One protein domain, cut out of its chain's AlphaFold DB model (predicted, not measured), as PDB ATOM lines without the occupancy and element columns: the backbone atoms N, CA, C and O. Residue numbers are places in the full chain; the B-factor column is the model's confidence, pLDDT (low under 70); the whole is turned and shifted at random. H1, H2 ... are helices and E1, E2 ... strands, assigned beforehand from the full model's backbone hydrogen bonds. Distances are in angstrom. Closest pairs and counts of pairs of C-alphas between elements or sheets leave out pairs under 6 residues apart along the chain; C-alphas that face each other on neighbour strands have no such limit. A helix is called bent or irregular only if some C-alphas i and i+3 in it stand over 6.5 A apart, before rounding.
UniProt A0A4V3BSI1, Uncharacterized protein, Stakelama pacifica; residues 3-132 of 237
ATOM      1  N   TYR A   3      -2.583  11.606  12.686       94.50
ATOM      2  CA  TYR A   3      -3.226  10.595  11.865       94.50
ATOM      3  C   TYR A   3      -4.217  11.255  10.925       94.50
ATOM      4  O   TYR A   3      -5.074  12.021  11.372       94.50
ATOM      5  N   ARG A   4      -4.166  10.906   9.646       95.81
ATOM      6  CA  ARG A   4      -5.206  11.223   8.676       95.81
ATOM      7  C   ARG A   4      -5.966   9.951   8.341       95.81
ATOM      8  O   ARG A   4      -5.426   9.034   7.738       95.81
ATOM      9  N   GLN A   5      -7.245   9.918   8.700       95.31
ATOM     10  CA  GLN A   5      -8.156   8.871   8.267       95.31
ATOM     11  C   GLN A   5      -9.051   9.393   7.152       95.31
ATOM     12  O   GLN A   5      -9.685  10.428   7.310       95.31
ATOM     13  N   GLU A   6      -9.168   8.654   6.059       95.19
ATOM     14  CA  GLU A   6     -10.145   8.909   5.008       95.19
ATOM     15  C   GLU A   6     -11.017   7.675   4.801       95.19
ATOM     16  O   GLU A   6     -10.511   6.579   4.582       95.19
ATOM     17  N   VAL A   7     -12.331   7.860   4.856       92.38
ATOM     18  CA  VAL A   7     -13.328   6.856   4.499       92.38
ATOM     19  C   VAL A   7     -14.016   7.322   3.228       92.38
ATOM     20  O   VAL A   7     -14.534   8.438   3.164       92.38
ATOM     21  N   ARG A   8     -14.039   6.455   2.224       92.00
ATOM     22  CA  ARG A   8     -14.771   6.640   0.975       92.00
ATOM     23  C   ARG A   8     -15.718   5.477   0.781       92.00
ATOM     24  O   ARG A   8     -15.334   4.330   0.983       92.00
ATOM     25  N   ARG A   9     -16.944   5.770   0.381       89.25
ATOM     26  CA  ARG A   9     -17.942   4.776   0.012       89.25
ATOM     27  C   ARG A   9     -18.624   5.236  -1.261       89.25
ATOM     28  O   ARG A   9     -19.101   6.367  -1.326       89.25
ATOM     29  N   ASP A  10     -18.655   4.337  -2.226       84.06
ATOM     30  CA  ASP A  10     -19.275   4.516  -3.528       84.06
ATOM     31  C   ASP A  10     -20.257   3.362  -3.759       84.06
ATOM     32  O   ASP A  10     -19.908   2.188  -3.600       84.06
ATOM     33  N   ASP A  11     -21.504   3.708  -4.051       78.75
ATOM     34  CA  ASP A  11     -22.594   2.786  -4.383       78.75
ATOM     35  C   ASP A  11     -23.149   3.037  -5.799       78.75
ATOM     36  O   ASP A  11     -24.258   2.612  -6.129       78.75
ATOM     37  N   GLY A  12     -22.404   3.774  -6.633       73.88
ATOM     38  CA  GLY A  12     -22.794   4.157  -7.990       73.88
ATOM     39  C   GLY A  12     -23.887   5.229  -8.064       73.88
ATOM     40  O   GLY A  12     -24.197   5.698  -9.159       73.88
ATOM     41  N   LYS A  13     -24.477   5.640  -6.930       73.56
ATOM     42  CA  LYS A  13     -25.561   6.638  -6.862       73.56
ATOM     43  C   LYS A  13     -25.181   7.861  -6.039       73.56
ATOM     44  O   LYS A  13     -25.588   8.975  -6.367       73.56
ATOM     45  N   ALA A  14     -24.433   7.667  -4.960       74.00
ATOM     46  CA  ALA A  14     -24.036   8.720  -4.047       74.00
ATOM     47  C   ALA A  14     -22.630   8.474  -3.495       74.00
ATOM     48  O   ALA A  14     -22.352   7.477  -2.828       74.00
ATOM     49  N   LEU A  15     -21.759   9.463  -3.679       78.31
ATOM     50  CA  LEU A  15     -20.472   9.484  -3.003       78.31
ATOM     51  C   LEU A  15     -20.673   9.805  -1.517       78.31
ATOM     52  O   LEU A  15     -21.333  10.782  -1.157       78.31
ATOM     53  N   PHE A  16     -20.054   9.012  -0.651       88.81
ATOM     54  CA  PHE A  16     -19.776   9.375   0.733       88.81
ATOM     55  C   PHE A  16     -18.264   9.480   0.902       88.81
ATOM     56  O   PHE A  16     -17.538   8.516   0.654       88.81
ATOM     57  N   ARG A  17     -17.791  10.638   1.363       93.06
ATOM     58  CA  ARG A  17     -16.411  10.814   1.816       93.06
ATOM     59  C   ARG A  17     -16.411  11.483   3.179       93.06
ATOM     60  O   ARG A  17     -17.147  12.445   3.390       93.06
ATOM     61  N   LEU A  18     -15.571  10.988   4.078       93.62
ATOM     62  CA  LEU A  18     -15.268  11.609   5.360       93.62
ATOM     63  C   LEU A  18     -13.762  11.503   5.596       93.62
ATOM     64  O   LEU A  18     -13.228  10.397   5.643       93.62
ATOM     65  N   ALA A  19     -13.085  12.636   5.739       95.25
ATOM     66  CA  ALA A  19     -11.676  12.701   6.091       95.25
ATOM     67  C   ALA A  19     -11.517  13.384   7.449       95.25
ATOM     68  O   ALA A  19     -12.094  14.440   7.680       95.25
ATOM     69  N   LEU A  20     -10.747  12.777   8.348       95.50
ATOM     70  CA  LEU A  20     -10.515  13.231   9.714       95.50
ATOM     71  C   LEU A  20      -9.008  13.311   9.952       95.50
ATOM     72  O   LEU A  20      -8.299  12.335   9.711       95.50
ATOM     73  N   VAL A  21      -8.525  14.441  10.462       96.88
ATOM     74  CA  VAL A  21      -7.144  14.583  10.934       96.88
ATOM     75  C   VAL A  21      -7.160  14.653  12.448       96.88
ATOM     76  O   VAL A  21      -7.795  15.530  13.029       96.88
ATOM     77  N   ARG A  22      -6.464  13.726  13.099       96.00
ATOM     78  CA  ARG A  22      -6.425  13.589  14.555       96.00
ATOM     79  C   ARG A  22      -4.997  13.726  15.039       96.00
ATOM     80  O   ARG A  22      -4.089  13.127  14.478       96.00
ATOM     81  N   GLN A  23      -4.804  14.472  16.112       96.62
ATOM     82  CA  GLN A  23      -3.571  14.445  16.879       96.62
ATOM     83  C   GLN A  23      -3.806  13.591  18.115       96.62
ATOM     84  O   GLN A  23      -4.769  13.821  18.840       96.62
ATOM     85  N   VAL A  24      -2.939  12.609  18.344       95.38
ATOM     86  CA  VAL A  24      -3.074  11.678  19.464       95.38
ATOM     87  C   VAL A  24      -1.785  11.596  20.270       95.38
ATOM     88  O   VAL A  24      -0.694  11.459  19.700       95.38
ATOM     89  N   ARG A  25      -1.915  11.662  21.595       94.50
ATOM     90  CA  ARG A  25      -0.847  11.384  22.560       94.50
ATOM     91  C   ARG A  25      -1.269  10.230  23.458       94.50
ATOM     92  O   ARG A  25      -2.301  10.314  24.112       94.50
ATOM     93  N   PHE A  26      -0.448   9.189  23.499       92.12
ATOM     94  CA  PHE A  26      -0.611   8.071  24.420       92.12
ATOM     95  C   PHE A  26       0.358   8.225  25.584       92.12
ATOM     96  O   PHE A  26       1.517   8.590  25.388       92.12
ATOM     97  N   THR A  27      -0.123   7.942  26.785       92.50
ATOM     98  CA  THR A  27       0.680   7.871  28.004       92.50
ATOM     99  C   THR A  27       0.273   6.628  28.776       92.50
ATOM    100  O   THR A  27      -0.922   6.377  28.931       92.50
ATOM    101  N   GLU A  28       1.236   5.858  29.267       90.06
ATOM    102  CA  GLU A  28       0.959   4.732  30.161       90.06
ATOM    103  C   GLU A  28       0.237   5.220  31.426       90.06
ATOM    104  O   GLU A  28       0.545   6.284  31.969       90.06
ATOM    105  N   GLN A  29      -0.755   4.456  31.881       89.75
ATOM    106  CA  GLN A  29      -1.501   4.742  33.103       89.75
ATOM    107  C   GLN A  29      -1.816   3.424  33.820       89.75
ATOM    108  O   GLN A  29      -2.777   2.725  33.492       89.75
ATOM    109  N   GLY A  30      -1.010   3.089  34.832       89.94
ATOM    110  CA  GLY A  30      -1.115   1.802  35.520       89.94
ATOM    111  C   GLY A  30      -0.853   0.647  34.551       89.94
ATOM    112  O   GLY A  30       0.158   0.644  33.863       89.94
ATOM    113  N   ALA A  31      -1.770  -0.320  34.483       86.31
ATOM    114  CA  ALA A  31      -1.679  -1.432  33.531       86.31
ATOM    115  C   ALA A  31      -2.178  -1.079  32.113       86.31
ATOM    116  O   ALA A  31      -2.032  -1.881  31.197       86.31
ATOM    117  N   GLY A  32      -2.820   0.076  31.940       91.19
ATOM    118  CA  GLY A  32      -3.432   0.492  30.683       91.19
ATOM    119  C   GLY A  32      -2.813   1.768  30.129       91.19
ATOM    120  O   GLY A  32      -1.666   2.112  30.415       91.19
ATOM    121  N   TYR A  33      -3.606   2.500  29.354       92.50
ATOM    122  CA  TYR A  33      -3.156   3.723  28.696       92.50
ATOM    123  C   TYR A  33      -4.182   4.838  28.830       92.50
ATOM    124  O   TYR A  33      -5.390   4.612  28.893       92.50
ATOM    125  N   ARG A  34      -3.686   6.067  28.801       95.94
ATOM    126  CA  ARG A  34      -4.472   7.276  28.597       95.94
ATOM    127  C   ARG A  34      -4.169   7.820  27.212       95.94
ATOM    128  O   ARG A  34      -3.003   8.017  26.872       95.94
ATOM    129  N   ALA A  35      -5.207   8.055  26.419       96.69
ATOM    130  CA  ALA A  35      -5.086   8.638  25.091       96.69
ATOM    131  C   ALA A  35      -5.758  10.012  25.055       96.69
ATOM    132  O   ALA A  35      -6.958  10.131  25.283       96.69
ATOM    133  N   GLU A  36      -4.980  11.045  24.755       97.62
ATOM    134  CA  GLU A  36      -5.475  12.384  24.439       97.62
ATOM    135  C   GLU A  36      -5.637  12.480  22.925       97.62
ATOM    136  O   GLU A  36      -4.649  12.365  22.200       97.62
ATOM    137  N   LEU A  37      -6.861  12.679  22.446       97.62
ATOM    138  CA  LEU A  37      -7.181  12.812  21.029       97.62
ATOM    139  C   LEU A  37      -7.783  14.189  20.776       97.62
ATOM    140  O   LEU A  37      -8.845  14.516  21.298       97.62
ATOM    141  N   THR A  38      -7.136  14.968  19.918       97.88
ATOM    142  CA  THR A  38      -7.647  16.245  19.414       97.88
ATOM    143  C   THR A  38      -7.992  16.085  17.939       97.88
ATOM    144  O   THR A  38      -7.137  15.705  17.133       97.88
ATOM    145  N   LEU A  39      -9.233  16.381  17.557       96.56
ATOM    146  CA  LEU A  39      -9.620  16.432  16.149       96.56
ATOM    147  C   LEU A  39      -9.155  17.774  15.566       96.56
ATOM    148  O   LEU A  39      -9.604  18.823  16.003       96.56
ATOM    149  N   ARG A  40      -8.223  17.755  14.615       97.44
ATOM    150  CA  ARG A  40      -7.603  18.962  14.037       97.44
ATOM    151  C   ARG A  40      -8.360  19.476  12.824       97.44
ATOM    152  O   ARG A  40      -8.473  20.676  12.624       97.44
ATOM    153  N   SER A  41      -8.877  18.565  12.011       95.56
ATOM    154  CA  SER A  41      -9.760  18.910  10.905       95.56
ATOM    155  C   SER A  41     -10.687  17.750  10.577       95.56
ATOM    156  O   SER A  41     -10.406  16.587  10.885       95.56
ATOM    157  N   ALA A  42     -11.811  18.084   9.954       94.31
ATOM    158  CA  ALA A  42     -12.757  17.122   9.437       94.31
ATOM    159  C   ALA A  42     -13.400  17.682   8.164       94.31
ATOM    160  O   ALA A  42     -13.882  18.812   8.143       94.31
ATOM    161  N   GLU A  43     -13.395  16.887   7.104       94.44
ATOM    162  CA  GLU A  43     -13.935  17.232   5.792       94.44
ATOM    163  C   GLU A  43     -14.895  16.139   5.350       94.44
ATOM    164  O   GLU A  43     -14.688  14.959   5.644       94.44
ATOM    165  N   SER A  44     -15.932  16.503   4.602       94.06
ATOM    166  CA  SER A  44     -16.837  15.509   4.050       94.06
ATOM    167  C   SER A  44     -17.442  15.908   2.715       94.06
ATOM    168  O   SER A  44     -17.609  17.086   2.400       94.06
ATOM    169  N   GLU A  45     -17.802  14.892   1.936       90.94
ATOM    170  CA  GLU A  45     -18.527  15.032   0.677       90.94
ATOM    171  C   GLU A  45     -19.754  14.118   0.678       90.94
ATOM    172  O   GLU A  45     -19.797  13.074   1.344       90.94
ATOM    173  N   GLY A  46     -20.775  14.538  -0.069       86.50
ATOM    174  CA  GLY A  46     -22.082  13.889  -0.093       86.50
ATOM    175  C   GLY A  46     -22.941  14.188   1.136       86.50
ATOM    176  O   GLY A  46     -22.460  14.556   2.209       86.50
ATOM    177  N   ALA A  47     -24.258  14.029   0.994       82.94
ATOM    178  CA  ALA A  47     -25.208  14.369   2.057       82.94
ATOM    179  C   ALA A  47     -24.991  13.534   3.333       82.94
ATOM    180  O   ALA A  47     -25.088  14.048   4.445       82.94
ATOM    181  N   ALA A  48     -24.654  12.250   3.180       80.44
ATOM    182  CA  ALA A  48     -24.345  11.371   4.306       80.44
ATOM    183  C   ALA A  48     -23.038  11.770   5.016       80.44
ATOM    184  O   ALA A  48     -22.993  11.758   6.245       80.44
ATOM    185  N   GLY A  49     -22.009  12.183   4.264       85.69
ATOM    186  CA  GLY A  49     -20.753  12.680   4.827       85.69
ATOM    187  C   GLY A  49     -20.962  13.971   5.614       85.69
ATOM    188  O   GLY A  49     -20.475  14.097   6.736       85.69
ATOM    189  N   LYS A  50     -21.761  14.903   5.077       86.81
ATOM    190  CA  LYS A  50     -22.127  16.156   5.763       86.81
ATOM    191  C   LYS A  50     -22.855  15.906   7.084       86.81
ATOM    192  O   LYS A  50     -22.537  16.548   8.079       86.81
ATOM    193  N   ARG A  51     -23.767  14.928   7.130       82.56
ATOM    194  CA  ARG A  51     -24.437  14.523   8.380       82.56
ATOM    195  C   ARG A  51     -23.483  13.898   9.396       82.56
ATOM    196  O   ARG A  51     -23.594  14.200  10.575       82.56
ATOM    197  N   ALA A  52     -22.544  13.058   8.964       84.00
ATOM    198  CA  ALA A  52     -21.525  12.518   9.868       84.00
ATOM    199  C   ALA A  52     -20.627  13.637  10.427       84.00
ATOM    200  O   ALA A  52     -20.360  13.688  11.626       84.00
ATOM    201  N   LEU A  53     -20.225  14.579   9.566       90.69
ATOM    202  CA  LEU A  53     -19.427  15.740   9.951       90.69
ATOM    203  C   LEU A  53     -20.162  16.653  10.941       90.69
ATOM    204  O   LEU A  53     -19.520  17.187  11.834       90.69
ATOM    205  N   ALA A  54     -21.485  16.795  10.836       89.94
ATOM    206  CA  ALA A  54     -22.293  17.613  11.743       89.94
ATOM    207  C   ALA A  54     -22.072  17.280  13.227       89.94
ATOM    208  O   ALA A  54     -21.922  18.179  14.050       89.94
ATOM    209  N   GLY A  55     -22.014  15.988  13.561       90.38
ATOM    210  CA  GLY A  55     -21.752  15.545  14.929       90.38
ATOM    211  C   GLY A  55     -20.296  15.744  15.357       90.38
ATOM    212  O   GLY A  55     -20.030  15.921  16.538       90.38
ATOM    213  N   LEU A  56     -19.350  15.743  14.412       92.56
ATOM    214  CA  LEU A  56     -17.911  15.824  14.691       92.56
ATOM    215  C   LEU A  56     -17.361  17.256  14.690       92.56
ATOM    216  O   LEU A  56     -16.404  17.540  15.404       92.56
ATOM    217  N   ALA A  57     -17.962  18.160  13.917       93.06
ATOM    218  CA  ALA A  57     -17.524  19.545  13.765       93.06
ATOM    219  C   ALA A  57     -17.402  20.310  15.099       93.06
ATOM    220  O   ALA A  57     -16.436  21.055  15.254       93.06
ATOM    221  N   PRO A  58     -18.277  20.105  16.106       94.88
ATOM    222  CA  PRO A  58     -18.083  20.722  17.413       94.88
ATOM    223  C   PRO A  58     -16.778  20.321  18.107       94.88
ATOM    224  O   PRO A  58     -16.360  21.021  19.021       94.88
ATOM    225  N   PHE A  59     -16.141  19.209  17.741       95.31
ATOM    226  CA  PHE A  59     -14.940  18.704  18.411       95.31
ATOM    227  C   PHE A  59     -13.629  19.148  17.756       95.31
ATOM    228  O   PHE A  59     -12.567  18.726  18.215       95.31
ATOM    229  N   ILE A  60     -13.674  19.992  16.719       96.12
ATOM    230  CA  ILE A  60     -12.453  20.596  16.177       96.12
ATOM    231  C   ILE A  60     -11.736  21.368  17.290       96.12
ATOM    232  O   ILE A  60     -12.346  22.171  17.995       96.12
ATOM    233  N   ASP A  61     -10.455  21.053  17.471       96.81
ATOM    234  CA  ASP A  61      -9.557  21.559  18.513       96.81
ATOM    235  C   ASP A  61      -9.992  21.282  19.963       96.81
ATOM    236  O   ASP A  61      -9.398  21.798  20.910       96.81
ATOM    237  N   VAL A  62     -10.968  20.392  20.162       96.12
ATOM    238  CA  VAL A  62     -11.336  19.871  21.482       96.12
ATOM    239  C   VAL A  62     -10.560  18.585  21.746       96.12
ATOM    240  O   VAL A  62     -10.641  17.624  20.978       96.12
ATOM    241  N   THR A  63      -9.823  18.548  22.855       97.19
ATOM    242  CA  THR A  63      -9.134  17.334  23.310       97.19
ATOM    243  C   THR A  63     -10.089  16.449  24.099       97.19
ATOM    244  O   THR A  63     -10.630  16.859  25.124       97.19
ATOM    245  N   MET A  64     -10.265  15.219  23.630       97.81
ATOM    246  CA  MET A  64     -11.012  14.159  24.298       97.81
ATOM    247  C   MET A  64     -10.039  13.162  24.913       97.81
ATOM    248  O   MET A  64      -9.005  12.851  24.317       97.81
ATOM    249  N   ILE A  65     -10.363  12.667  26.105       98.00
ATOM    250  CA  ILE A  65      -9.463  11.810  26.872       98.00
ATOM    251  C   ILE A  65     -10.102  10.443  27.077       98.00
ATOM    252  O   ILE A  65     -11.196  10.328  27.629       98.00
ATOM    253  N   PHE A  66      -9.389   9.411  26.636       97.75
ATOM    254  CA  PHE A  66      -9.804   8.016  26.692       97.75
ATOM    255  C   PHE A  66      -8.922   7.255  27.677       97.75
ATOM    256  O   PHE A  66      -7.698   7.393  27.650       97.75
ATOM    257  N   HIS A  67      -9.539   6.404  28.491       96.81
ATOM    258  CA  HIS A  67      -8.847   5.400  29.292       96.81
ATOM    259  C   HIS A  67      -8.982   4.045  28.607       96.81
ATOM    260  O   HIS A  67     -10.085   3.624  28.250       96.81
ATOM    261  N   LEU A  68      -7.849   3.384  28.423       95.00
ATOM    262  CA  LEU A  68      -7.710   2.121  27.721       95.00
ATOM    263  C   LEU A  68      -7.204   1.060  28.694       95.00
ATOM    264  O   LEU A  68      -6.332   1.336  29.517       95.00
ATOM    265  N   ASP A  69      -7.728  -0.155  28.590       93.44
ATOM    266  CA  ASP A  69      -7.125  -1.325  29.232       93.44
ATOM    267  C   ASP A  69      -5.824  -1.754  28.497       93.44
ATOM    268  O   ASP A  69      -5.496  -1.190  27.445       93.44
ATOM    269  N   PRO A  70      -5.059  -2.749  28.998       88.38
ATOM    270  CA  PRO A  70      -3.845  -3.218  28.317       88.38
ATOM    271  C   PRO A  70      -4.099  -3.783  26.908       88.38
ATOM    272  O   PRO A  70      -3.168  -3.931  26.122       88.38
ATOM    273  N   ARG A  71      -5.354  -4.123  26.580       89.44
ATOM    274  CA  ARG A  71      -5.786  -4.629  25.270       89.44
ATOM    275  C   ARG A  71      -6.299  -3.510  24.361       89.44
ATOM    276  O   ARG A  71      -6.865  -3.805  23.314       89.44
ATOM    277  N   GLY A  72      -6.123  -2.242  24.740       89.06
ATOM    278  CA  GLY A  72      -6.570  -1.087  23.961       89.06
ATOM    279  C   GLY A  72      -8.088  -0.885  23.943       89.06
ATOM    280  O   GLY A  72      -8.580  -0.098  23.136       89.06
ATOM    281  N   SER A  73      -8.843  -1.562  24.811       92.25
ATOM    282  CA  SER A  73     -10.295  -1.379  24.914       92.25
ATOM    283  C   SER A  73     -10.609  -0.123  25.720       92.25
ATOM    284  O   SER A  73     -10.085   0.054  26.818       92.25
ATOM    285  N   VAL A  74     -11.508   0.730  25.219       94.88
ATOM    286  CA  VAL A  74     -11.941   1.941  25.936       94.88
ATOM    287  C   VAL A  74     -12.785   1.569  27.156       94.88
ATOM    288  O   VAL A  74     -13.946   1.170  27.035       94.88
ATOM    289  N   THR A  75     -12.218   1.744  28.347       95.06
ATOM    290  CA  THR A  75     -12.887   1.501  29.634       95.06
ATOM    291  C   THR A  75     -13.614   2.744  30.138       95.06
ATOM    292  O   THR A  75     -14.697   2.639  30.724       95.06
ATOM    293  N   GLY A  76     -13.091   3.933  29.828       96.31
ATOM    294  CA  GLY A  76     -13.657   5.213  30.242       96.31
ATOM    295  C   GLY A  76     -13.324   6.350  29.282       96.31
ATOM    296  O   GLY A  76     -12.375   6.268  28.507       96.31
ATOM    297  N   ILE A  77     -14.127   7.409  29.342       97.81
ATOM    298  CA  ILE A  77     -13.918   8.659  28.606       97.81
ATOM    299  C   ILE A  77     -14.170   9.795  29.594       97.81
ATOM    300  O   ILE A  77     -15.237   9.831  30.218       97.81
ATOM    301  N   GLU A  78     -13.200  10.692  29.763       97.50
ATOM    302  CA  GLU A  78     -13.377  11.852  30.639       97.50
ATOM    303  C   GLU A  78     -14.498  12.746  30.090       97.50
ATOM    304  O   GLU A  78     -14.596  12.981  28.884       97.50
ATOM    305  N   SER A  79     -15.369  13.233  30.978       95.12
ATOM    306  CA  SER A  79     -16.486  14.121  30.622       95.12
ATOM    307  C   SER A  79     -17.406  13.576  29.513       95.12
ATOM    308  O   SER A  79     -17.910  14.349  28.697       95.12
ATOM    309  N   LEU A  80     -17.675  12.261  29.497       96.38
ATOM    310  CA  LEU A  80     -18.534  11.617  28.490       96.38
ATOM    311  C   LEU A  80     -19.899  12.308  28.317       96.38
ATOM    312  O   LEU A  80     -20.339  12.492  27.186       96.38
ATOM    313  N   ASP A  81     -20.565  12.698  29.407       96.31
ATOM    314  CA  ASP A  81     -21.883  13.344  29.334       96.31
ATOM    315  C   ASP A  81     -21.820  14.723  28.641       96.31
ATOM    316  O   ASP A  81     -22.538  14.913  27.655       96.31
ATOM    317  N   PRO A  82     -20.935  15.663  29.044       96.25
ATOM    318  CA  PRO A  82     -20.699  16.896  28.287       96.25
ATOM    319  C   PRO A  82     -20.344  16.677  26.811       96.25
ATOM    320  O   PRO A  82     -20.865  17.381  25.944       96.25
ATOM    321  N   LEU A  83     -19.485  15.697  26.509       96.56
ATOM    322  CA  LEU A  83     -19.131  15.363  25.127       96.56
ATOM    323  C   LEU A  83     -20.364  14.891  24.351       96.56
ATOM    324  O   LEU A  83     -20.604  15.338  23.233       96.56
ATOM    325  N   TRP A  84     -21.193  14.036  24.946       96.88
ATOM    326  CA  TRP A  84     -22.404  13.540  24.299       96.88
ATOM    327  C   TRP A  84     -23.421  14.645  24.005       96.88
ATOM    328  O   TRP A  84     -23.995  14.684  22.913       96.88
ATOM    329  N   THR A  85     -23.616  15.573  24.943       95.88
ATOM    330  CA  THR A  85     -24.479  16.746  24.738       95.88
ATOM    331  C   THR A  85     -23.993  17.571  23.550       95.88
ATOM    332  O   THR A  85     -24.769  17.829  22.629       95.88
ATOM    333  N   ARG A  86     -22.690  17.875  23.502       95.75
ATOM    334  CA  ARG A  86     -22.060  18.621  22.403       95.75
ATOM    335  C   ARG A  86     -22.223  17.923  21.046       95.75
ATOM    336  O   ARG A  86     -22.493  18.578  20.041       95.75
ATOM    337  N   PHE A  87     -22.101  16.595  21.013       94.81
ATOM    338  CA  PHE A  87     -22.345  15.789  19.811       94.81
ATOM    339  C   PHE A  87     -23.796  15.921  19.323       94.81
ATOM    340  O   PHE A  87     -24.042  16.188  18.144       94.81
ATOM    341  N   CYS A  88     -24.765  15.788  20.234       94.19
ATOM    342  CA  CYS A  88     -26.185  15.924  19.910       94.19
ATOM    343  C   CYS A  88     -26.541  17.340  19.429       94.19
ATOM    344  O   CYS A  88     -27.362  17.491  18.526       94.19
ATOM    345  N   GLU A  89     -25.932  18.376  20.006       92.00
ATOM    346  CA  GLU A  89     -26.105  19.770  19.578       92.00
ATOM    347  C   GLU A  89     -25.571  20.005  18.160       92.00
ATOM    348  O   GLU A  89     -26.261  20.622  17.347       92.00
ATOM    349  N   GLY A  90     -24.399  19.453  17.825       90.88
ATOM    350  CA  GLY A  90     -23.843  19.521  16.469       90.88
ATOM    351  C   GLY A  90     -24.763  18.900  15.418       90.88
ATOM    352  O   GLY A  90     -25.023  19.497  14.371       90.88
ATOM    353  N   LEU A  91     -25.332  17.731  15.726       89.69
ATOM    354  CA  LEU A  91     -26.330  17.085  14.872       89.69
ATOM    355  C   LEU A  91     -27.618  17.916  14.751       89.69
ATOM    356  O   LEU A  91     -28.162  18.050  13.654       89.69
ATOM    357  N   ALA A  92     -28.096  18.499  15.855       88.25
ATOM    358  CA  ALA A  92     -29.300  19.328  15.868       88.25
ATOM    359  C   ALA A  92     -29.150  20.602  15.027       88.25
ATOM    360  O   ALA A  92     -30.077  20.964  14.304       88.25
ATOM    361  N   ALA A  93     -27.976  21.236  15.052       83.69
ATOM    362  CA  ALA A  93     -27.687  22.431  14.261       83.69
ATOM    363  C   ALA A  93     -27.756  22.190  12.741       83.69
ATOM    364  O   ALA A  93     -27.904  23.135  11.971       83.69
ATOM    365  N   GLN A  94     -27.658  20.932  12.301       76.19
ATOM    366  CA  GLN A  94     -27.678  20.541  10.890       76.19
ATOM    367  C   GLN A  94     -29.003  19.900  10.458       76.19
ATOM    368  O   GLN A  94     -29.103  19.428   9.324       76.19
ATOM    369  N   ALA A  95     -30.035  19.915  11.313       71.94
ATOM    370  CA  ALA A  95     -31.393  19.472  10.992       71.94
ATOM    371  C   ALA A  95     -32.100  20.464  10.040       71.94
ATOM    372  O   ALA A  95     -33.126  21.065  10.357       71.94
ATOM    373  N   THR A  96     -31.519  20.648   8.858       66.44
ATOM    374  CA  THR A  96     -32.031  21.469   7.762       66.44
ATOM    375  C   THR A  96     -32.576  20.541   6.679       66.44
ATOM    376  O   THR A  96     -32.026  19.465   6.445       66.44
ATOM    377  N   GLY A  97     -33.699  20.901   6.062       72.06
ATOM    378  CA  GLY A  97     -34.369  20.024   5.102       72.06
ATOM    379  C   GLY A  97     -35.871  20.240   5.037       72.06
ATOM    380  O   GLY A  97     -36.392  21.141   5.696       72.06
ATOM    381  N   ASP A  98     -36.562  19.413   4.255       80.81
ATOM    382  CA  ASP A  98     -38.029  19.363   4.213       80.81
ATOM    383  C   ASP A  98     -38.635  18.825   5.532       80.81
ATOM    384  O   ASP A  98     -37.927  18.477   6.480       80.81
ATOM    385  N   ALA A  99     -39.967  18.806   5.635       85.56
ATOM    386  CA  ALA A  99     -40.651  18.370   6.855       85.56
ATOM    387  C   ALA A  99     -40.293  16.927   7.256       85.56
ATOM    388  O   ALA A  99     -40.091  16.656   8.440       85.56
ATOM    389  N   THR A 100     -40.149  16.033   6.279       82.75
ATOM    390  CA  THR A 100     -39.795  14.627   6.497       82.75
ATOM    391  C   THR A 100     -38.362  14.492   7.004       82.75
ATOM    392  O   THR A 100     -38.110  13.776   7.971       82.75
ATOM    393  N   GLN A 101     -37.416  15.216   6.411       79.06
ATOM    394  CA  GLN A 101     -36.014  15.219   6.833       79.06
ATOM    395  C   GLN A 101     -35.845  15.767   8.253       79.06
ATOM    396  O   GLN A 101     -35.089  15.202   9.047       79.06
ATOM    397  N   ARG A 102     -36.582  16.828   8.604       83.50
ATOM    398  CA  ARG A 102     -36.592  17.372   9.969       83.50
ATOM    399  C   ARG A 102     -37.174  16.384  10.973       83.50
ATOM    400  O   ARG A 102     -36.631  16.246  12.066       83.50
ATOM    401  N   GLU A 103     -38.235  15.675  10.601       86.12
ATOM    402  CA  GLU A 103     -38.849  14.664  11.458       86.12
ATOM    403  C   GLU A 103     -37.906  13.479  11.717       86.12
ATOM    404  O   GLU A 103     -37.705  13.086  12.866       86.12
ATOM    405  N   ILE A 104     -37.229  12.981  10.677       83.12
ATOM    406  CA  ILE A 104     -36.203  11.933  10.810       83.12
ATOM    407  C   ILE A 104     -35.054  12.402  11.714       83.12
ATOM    408  O   ILE A 104     -34.617  11.662  12.600       83.12
ATOM    409  N   ALA A 105     -34.569  13.634  11.529       84.19
ATOM    410  CA  ALA A 105     -33.516  14.202  12.369       84.19
ATOM    411  C   ALA A 105     -33.961  14.314  13.839       84.19
ATOM    412  O   ALA A 105     -33.208  13.947  14.742       84.19
ATOM    413  N   ARG A 106     -35.204  14.746  14.085       88.06
ATOM    414  CA  ARG A 106     -35.800  14.844  15.425       88.06
ATOM    415  C   ARG A 106     -35.896  13.480  16.107       88.06
ATOM    416  O   ARG A 106     -35.477  13.357  17.257       88.06
ATOM    417  N   ALA A 107     -36.398  12.464  15.405       88.88
ATOM    418  CA  ALA A 107     -36.484  11.098  15.921       88.88
ATOM    419  C   ALA A 107     -35.092  10.518  16.228       88.88
ATOM    420  O   ALA A 107     -34.876   9.954  17.301       88.88
ATOM    421  N   THR A 108     -34.120  10.740  15.337       87.56
ATOM    422  CA  THR A 108     -32.725  10.308  15.529       87.56
ATOM    423  C   THR A 108     -32.103  10.961  16.765       87.56
ATOM    424  O   THR A 108     -31.518  10.280  17.602       87.56
ATOM    425  N   LEU A 109     -32.269  12.276  16.930       91.56
ATOM    426  CA  LEU A 109     -31.777  13.004  18.102       91.56
ATOM    427  C   LEU A 109     -32.446  12.544  19.398       91.56
ATOM    428  O   LEU A 109     -31.778  12.463  20.427       91.56
ATOM    429  N   ALA A 110     -33.744  12.240  19.369       92.19
ATOM    430  CA  ALA A 110     -34.448  11.699  20.526       92.19
ATOM    431  C   ALA A 110     -33.891  10.324  20.927       92.19
ATOM    432  O   ALA A 110     -33.662  10.089  22.112       92.19
ATOM    433  N   ALA A 111     -33.614   9.448  19.959       91.25
ATOM    434  CA  ALA A 111     -32.974   8.160  20.221       91.25
ATOM    435  C   ALA A 111     -31.563   8.342  20.808       91.25
ATOM    436  O   ALA A 111     -31.255   7.777  21.854       91.25
ATOM    437  N   LEU A 112     -30.738   9.205  20.204       92.75
ATOM    438  CA  LEU A 112     -29.375   9.478  20.672       92.75
ATOM    439  C   LEU A 112     -29.345  10.071  22.086       92.75
ATOM    440  O   LEU A 112     -28.534   9.665  22.916       92.75
ATOM    441  N   ARG A 113     -30.246  11.000  22.414       93.81
ATOM    442  CA  ARG A 113     -30.329  11.578  23.768       93.81
ATOM    443  C   ARG A 113     -30.650  10.537  24.841       93.81
ATOM    444  O   ARG A 113     -30.221  10.708  25.975       93.81
ATOM    445  N   ASN A 114     -31.350   9.466  24.473       93.50
ATOM    446  CA  ASN A 114     -31.700   8.364  25.368       93.50
ATOM    447  C   ASN A 114     -30.728   7.172  25.284       93.50
ATOM    448  O   ASN A 114     -30.966   6.153  25.932       93.50
ATOM    449  N   ALA A 115     -29.640   7.272  24.512       94.00
ATOM    450  CA  ALA A 115     -28.692   6.175  24.349       94.00
ATOM    451  C   ALA A 115     -28.016   5.797  25.690       94.00
ATOM    452  O   ALA A 115     -27.504   6.672  26.407       94.00
ATOM    453  N   PRO A 116     -27.934   4.497  26.035       95.56
ATOM    454  CA  PRO A 116     -27.207   4.032  27.213       95.56
ATOM    455  C   PRO A 116     -25.739   4.474  27.199       95.56
ATOM    456  O   PRO A 116     -25.103   4.548  26.149       95.56
ATOM    457  N   ALA A 117     -25.146   4.704  28.376       93.06
ATOM    458  CA  ALA A 117     -23.752   5.159  28.489       93.06
ATOM    459  C   ALA A 117     -22.750   4.248  27.751       93.06
ATOM    460  O   ALA A 117     -21.786   4.734  27.162       93.06
ATOM    461  N   ALA A 118     -22.997   2.933  27.735       91.38
ATOM    462  CA  ALA A 118     -22.164   1.972  27.016       91.38
ATOM    463  C   ALA A 118     -22.169   2.206  25.495       91.38
ATOM    464  O   ALA A 118     -21.119   2.112  24.861       91.38
ATOM    465  N   GLU A 119     -23.320   2.552  24.920       92.06
ATOM    466  CA  GLU A 119     -23.450   2.857  23.496       92.06
ATOM    467  C   GLU A 119     -22.781   4.190  23.149       92.06
ATOM    468  O   GLU A 119     -22.021   4.267  22.185       92.06
ATOM    469  N   ARG A 120     -22.984   5.209  23.993       94.75
ATOM    470  CA  ARG A 120     -22.333   6.520  23.860       94.75
ATOM    471  C   ARG A 120     -20.809   6.392  23.888       94.75
ATOM    472  O   ARG A 120     -20.119   6.941  23.032       94.75
ATOM    473  N   ARG A 121     -20.285   5.602  24.834       94.94
ATOM    474  CA  ARG A 121     -18.853   5.287  24.925       94.94
ATOM    475  C   ARG A 121     -18.356   4.543  23.690       94.94
ATOM    476  O   ARG A 121     -17.295   4.896  23.191       94.94
ATOM    477  N   ARG A 122     -19.100   3.545  23.196       91.69
ATOM    478  CA  ARG A 122     -18.737   2.794  21.984       91.69
ATOM    479  C   ARG A 122     -18.588   3.727  20.781       91.69
ATOM    480  O   ARG A 122     -17.572   3.661  20.108       91.69
ATOM    481  N   LEU A 123     -19.539   4.639  20.574       91.06
ATOM    482  CA  LEU A 123     -19.489   5.585  19.456       91.06
ATOM    483  C   LEU A 123     -18.226   6.456  19.498       91.06
ATOM    484  O   LEU A 123     -17.540   6.608  18.492       91.06
ATOM    485  N   PHE A 124     -17.878   7.011  20.661       94.25
ATOM    486  CA  PHE A 124     -16.642   7.789  20.782       94.25
ATOM    487  C   PHE A 124     -15.378   6.921  20.705       94.25
ATOM    488  O   PHE A 124     -14.353   7.387  20.204       94.25
ATOM    489  N   ALA A 125     -15.435   5.667  21.163       93.25
ATOM    490  CA  ALA A 125     -14.323   4.725  21.059       93.25
ATOM    491  C   ALA A 125     -13.924   4.445  19.599       93.25
ATOM    492  O   ALA A 125     -12.738   4.255  19.324       93.25
ATOM    493  N   ASP A 126     -14.859   4.534  18.649       90.19
ATOM    494  CA  ASP A 126     -14.576   4.374  17.215       90.19
ATOM    495  C   ASP A 126     -13.603   5.433  16.661       90.19
ATOM    496  O   ASP A 126     -13.027   5.259  15.585       90.19
ATOM    497  N   MET A 127     -13.359   6.533  17.386       91.62
ATOM    498  CA  MET A 127     -12.359   7.527  16.983       91.62
ATOM    499  C   MET A 127     -10.917   7.122  17.297       91.62
ATOM    500  O   MET A 127     -10.006   7.618  16.629       91.62
ATOM    501  N   ILE A 128     -10.705   6.272  18.309       93.38
ATOM    502  CA  ILE A 128      -9.374   5.821  18.739       93.38
ATOM    503  C   ILE A 128      -9.093   4.384  18.288       93.38
ATOM    504  O   ILE A 128      -7.958   4.076  17.937       93.38
ATOM    505  N   ALA A 129     -10.114   3.521  18.222       91.25
ATOM    506  CA  ALA A 129      -9.960   2.097  17.918       91.25
ATOM    507  C   ALA A 129      -9.191   1.793  16.613       91.25
ATOM    508  O   ALA A 129      -8.336   0.909  16.638       91.25
ATOM    509  N   PRO A 130      -9.378   2.523  15.491       91.81
ATOM    510  CA  PRO A 130      -8.621   2.267  14.261       91.81
ATOM    511  C   PRO A 130      -7.109   2.503  14.383       91.81
ATOM    512  O   PRO A 130      -6.355   2.052  13.522       91.81
ATOM    513  N   LEU A 131      -6.675   3.229  15.418       94.38
ATOM    514  CA  LEU A 131      -5.276   3.570  15.676       94.38
ATOM    515  C   LEU A 131      -4.564   2.501  16.518       94.38
ATOM    516  O   LEU A 131      -3.364   2.613  16.760       94.38
ATOM    517  N   LEU A 132      -5.301   1.490  16.986       93.38
ATOM    518  CA  LEU A 132      -4.843   0.488  17.939       93.38
ATOM    519  C   LEU A 132      -4.863  -0.908  17.306       93.38
ATOM    520  O   LEU A 132      -5.823  -1.309  16.645       93.38
TER     521      LEU A 132
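AT A GLANCE: This is residues 3 to 132 of the 237 residues of an uncharacterized protein of Stakelama pacifica (UniProt A0A4V3BSI1). A twisted, curled wall of five antiparallel strands has helices over one side: H1 packs slantwise over E3 and the edge of E2, and H4 crosses over the short strand E5. Beyond H1, the helices H2 and H3 run side by side as a helical hairpin, with H2 packed on H1 and H3 on the side of H2 away from the sheet. The 130 printed residues hold five named strands and four named helices, in the order E1 E2 E3 H1 E4 E5 H2 H3 H4, and the sheet runs E1, E2, E3, E4, E5, antiparallel throughout. The class is mixed, helices and strands. The whole is compact, with a radius of gyration of the C-alphas of 15.7 A, yet elongated in outline, spanning 51 by 32 by 24 A.

HOW THE PARTS SIT: The edge strand E1, residues 3 to 10, forms a hairpin with E2, residues 15 to 29; N 5 and O 20 are 2.8 A apart, within hydrogen-bond range. E2 and E3, residues 32 to 45, form the next hairpin, with N 25 and O 36 at 2.9 A. E1, E2 and E3 are a meander, each strand the antiparallel neighbour of the one before. E2 bends by 53 degrees at residue 25, and E3 bends by 62 degrees at residue 40. H1, residues 46 to 59, is on the sheet at a height over the sheet of 7.3 A, over E3 and, only just, over E2, on which 3 of its C-alphas fall. On the local plane H1 stands at 44 degrees to E3, slantwise to the strands; the closest C-alphas of the two are those of Ser 44 and Lys 50, 5.6 A apart. E4, residues 63 to 68, is the antiparallel neighbour of E3, with N 35 and O 66 at 2.9 A. E4 forms a hairpin with the other edge strand, E5, residues 74 to 77, where N 67 and O 76 are 2.8 A apart. H2, residues 80 to 93, only grazes the sheet, with its residues 80 to 83. H2 touches H1 at a steep tilt of 43 degrees, opposite ways; their closest C-alphas, those of Gly 55 and Gly 90, are 4.7 A apart. H3, residues 99 to 113, touches H2 at a shallow tilt of 2 degrees, opposite ways, with the closest C-alphas, those of Cys 88 and Leu 109, 6.6 A apart. H3 is not on the sheet, and H1 and H3 are apart. H4, residues 117 to 125, is on the sheet over E5 at a height over the sheet of 7.8 A, across the strands at 87 degrees on the local plane. The closest C-alphas of E5 and H4 are those of Val 74 and Ala 125, 6.1 A apart. H2, with residues 80 to 84 alone, only just touches H4, with 3 pairs of C-alphas within 8 A, the closest those of Trp 84 and Arg 120 at 7.0 A; the two are about perpendicular, at 74 degrees. In H2, H3 and H4 every O i to N i+4 pair is within hydrogen-bond range; in H1 it is 6 of 10.

IN THESE COORDINATES: E1 begins at C-alpha 3, at (-3.226, 10.595, 11.865), and is 23.1 A long from first to last C-alpha. E2 measures 41.1 A and E3 36.6 A. H1 measures 20.4 A and is only just irregular: C-alphas 55 and 58 are 6.8 A apart. E4 measures 15.9 A, E5 7.5 A and H2 20.1 A. H3, 20.9 A long, begins at C-alpha 99, at (-40.651, 18.370, 6.855). H4, 12.0 A long, ends at C-alpha 125, at (-14.323, 4.725, 21.059).

THE WHOLE: The two C-alphas farthest apart are those of Gly 30 and Ala 99, 51.6 A. The printed part has no cut, and the links between its named elements are tight. The mean pLDDT of the printed part is 91.0, and one residue, Thr 96, is under 70.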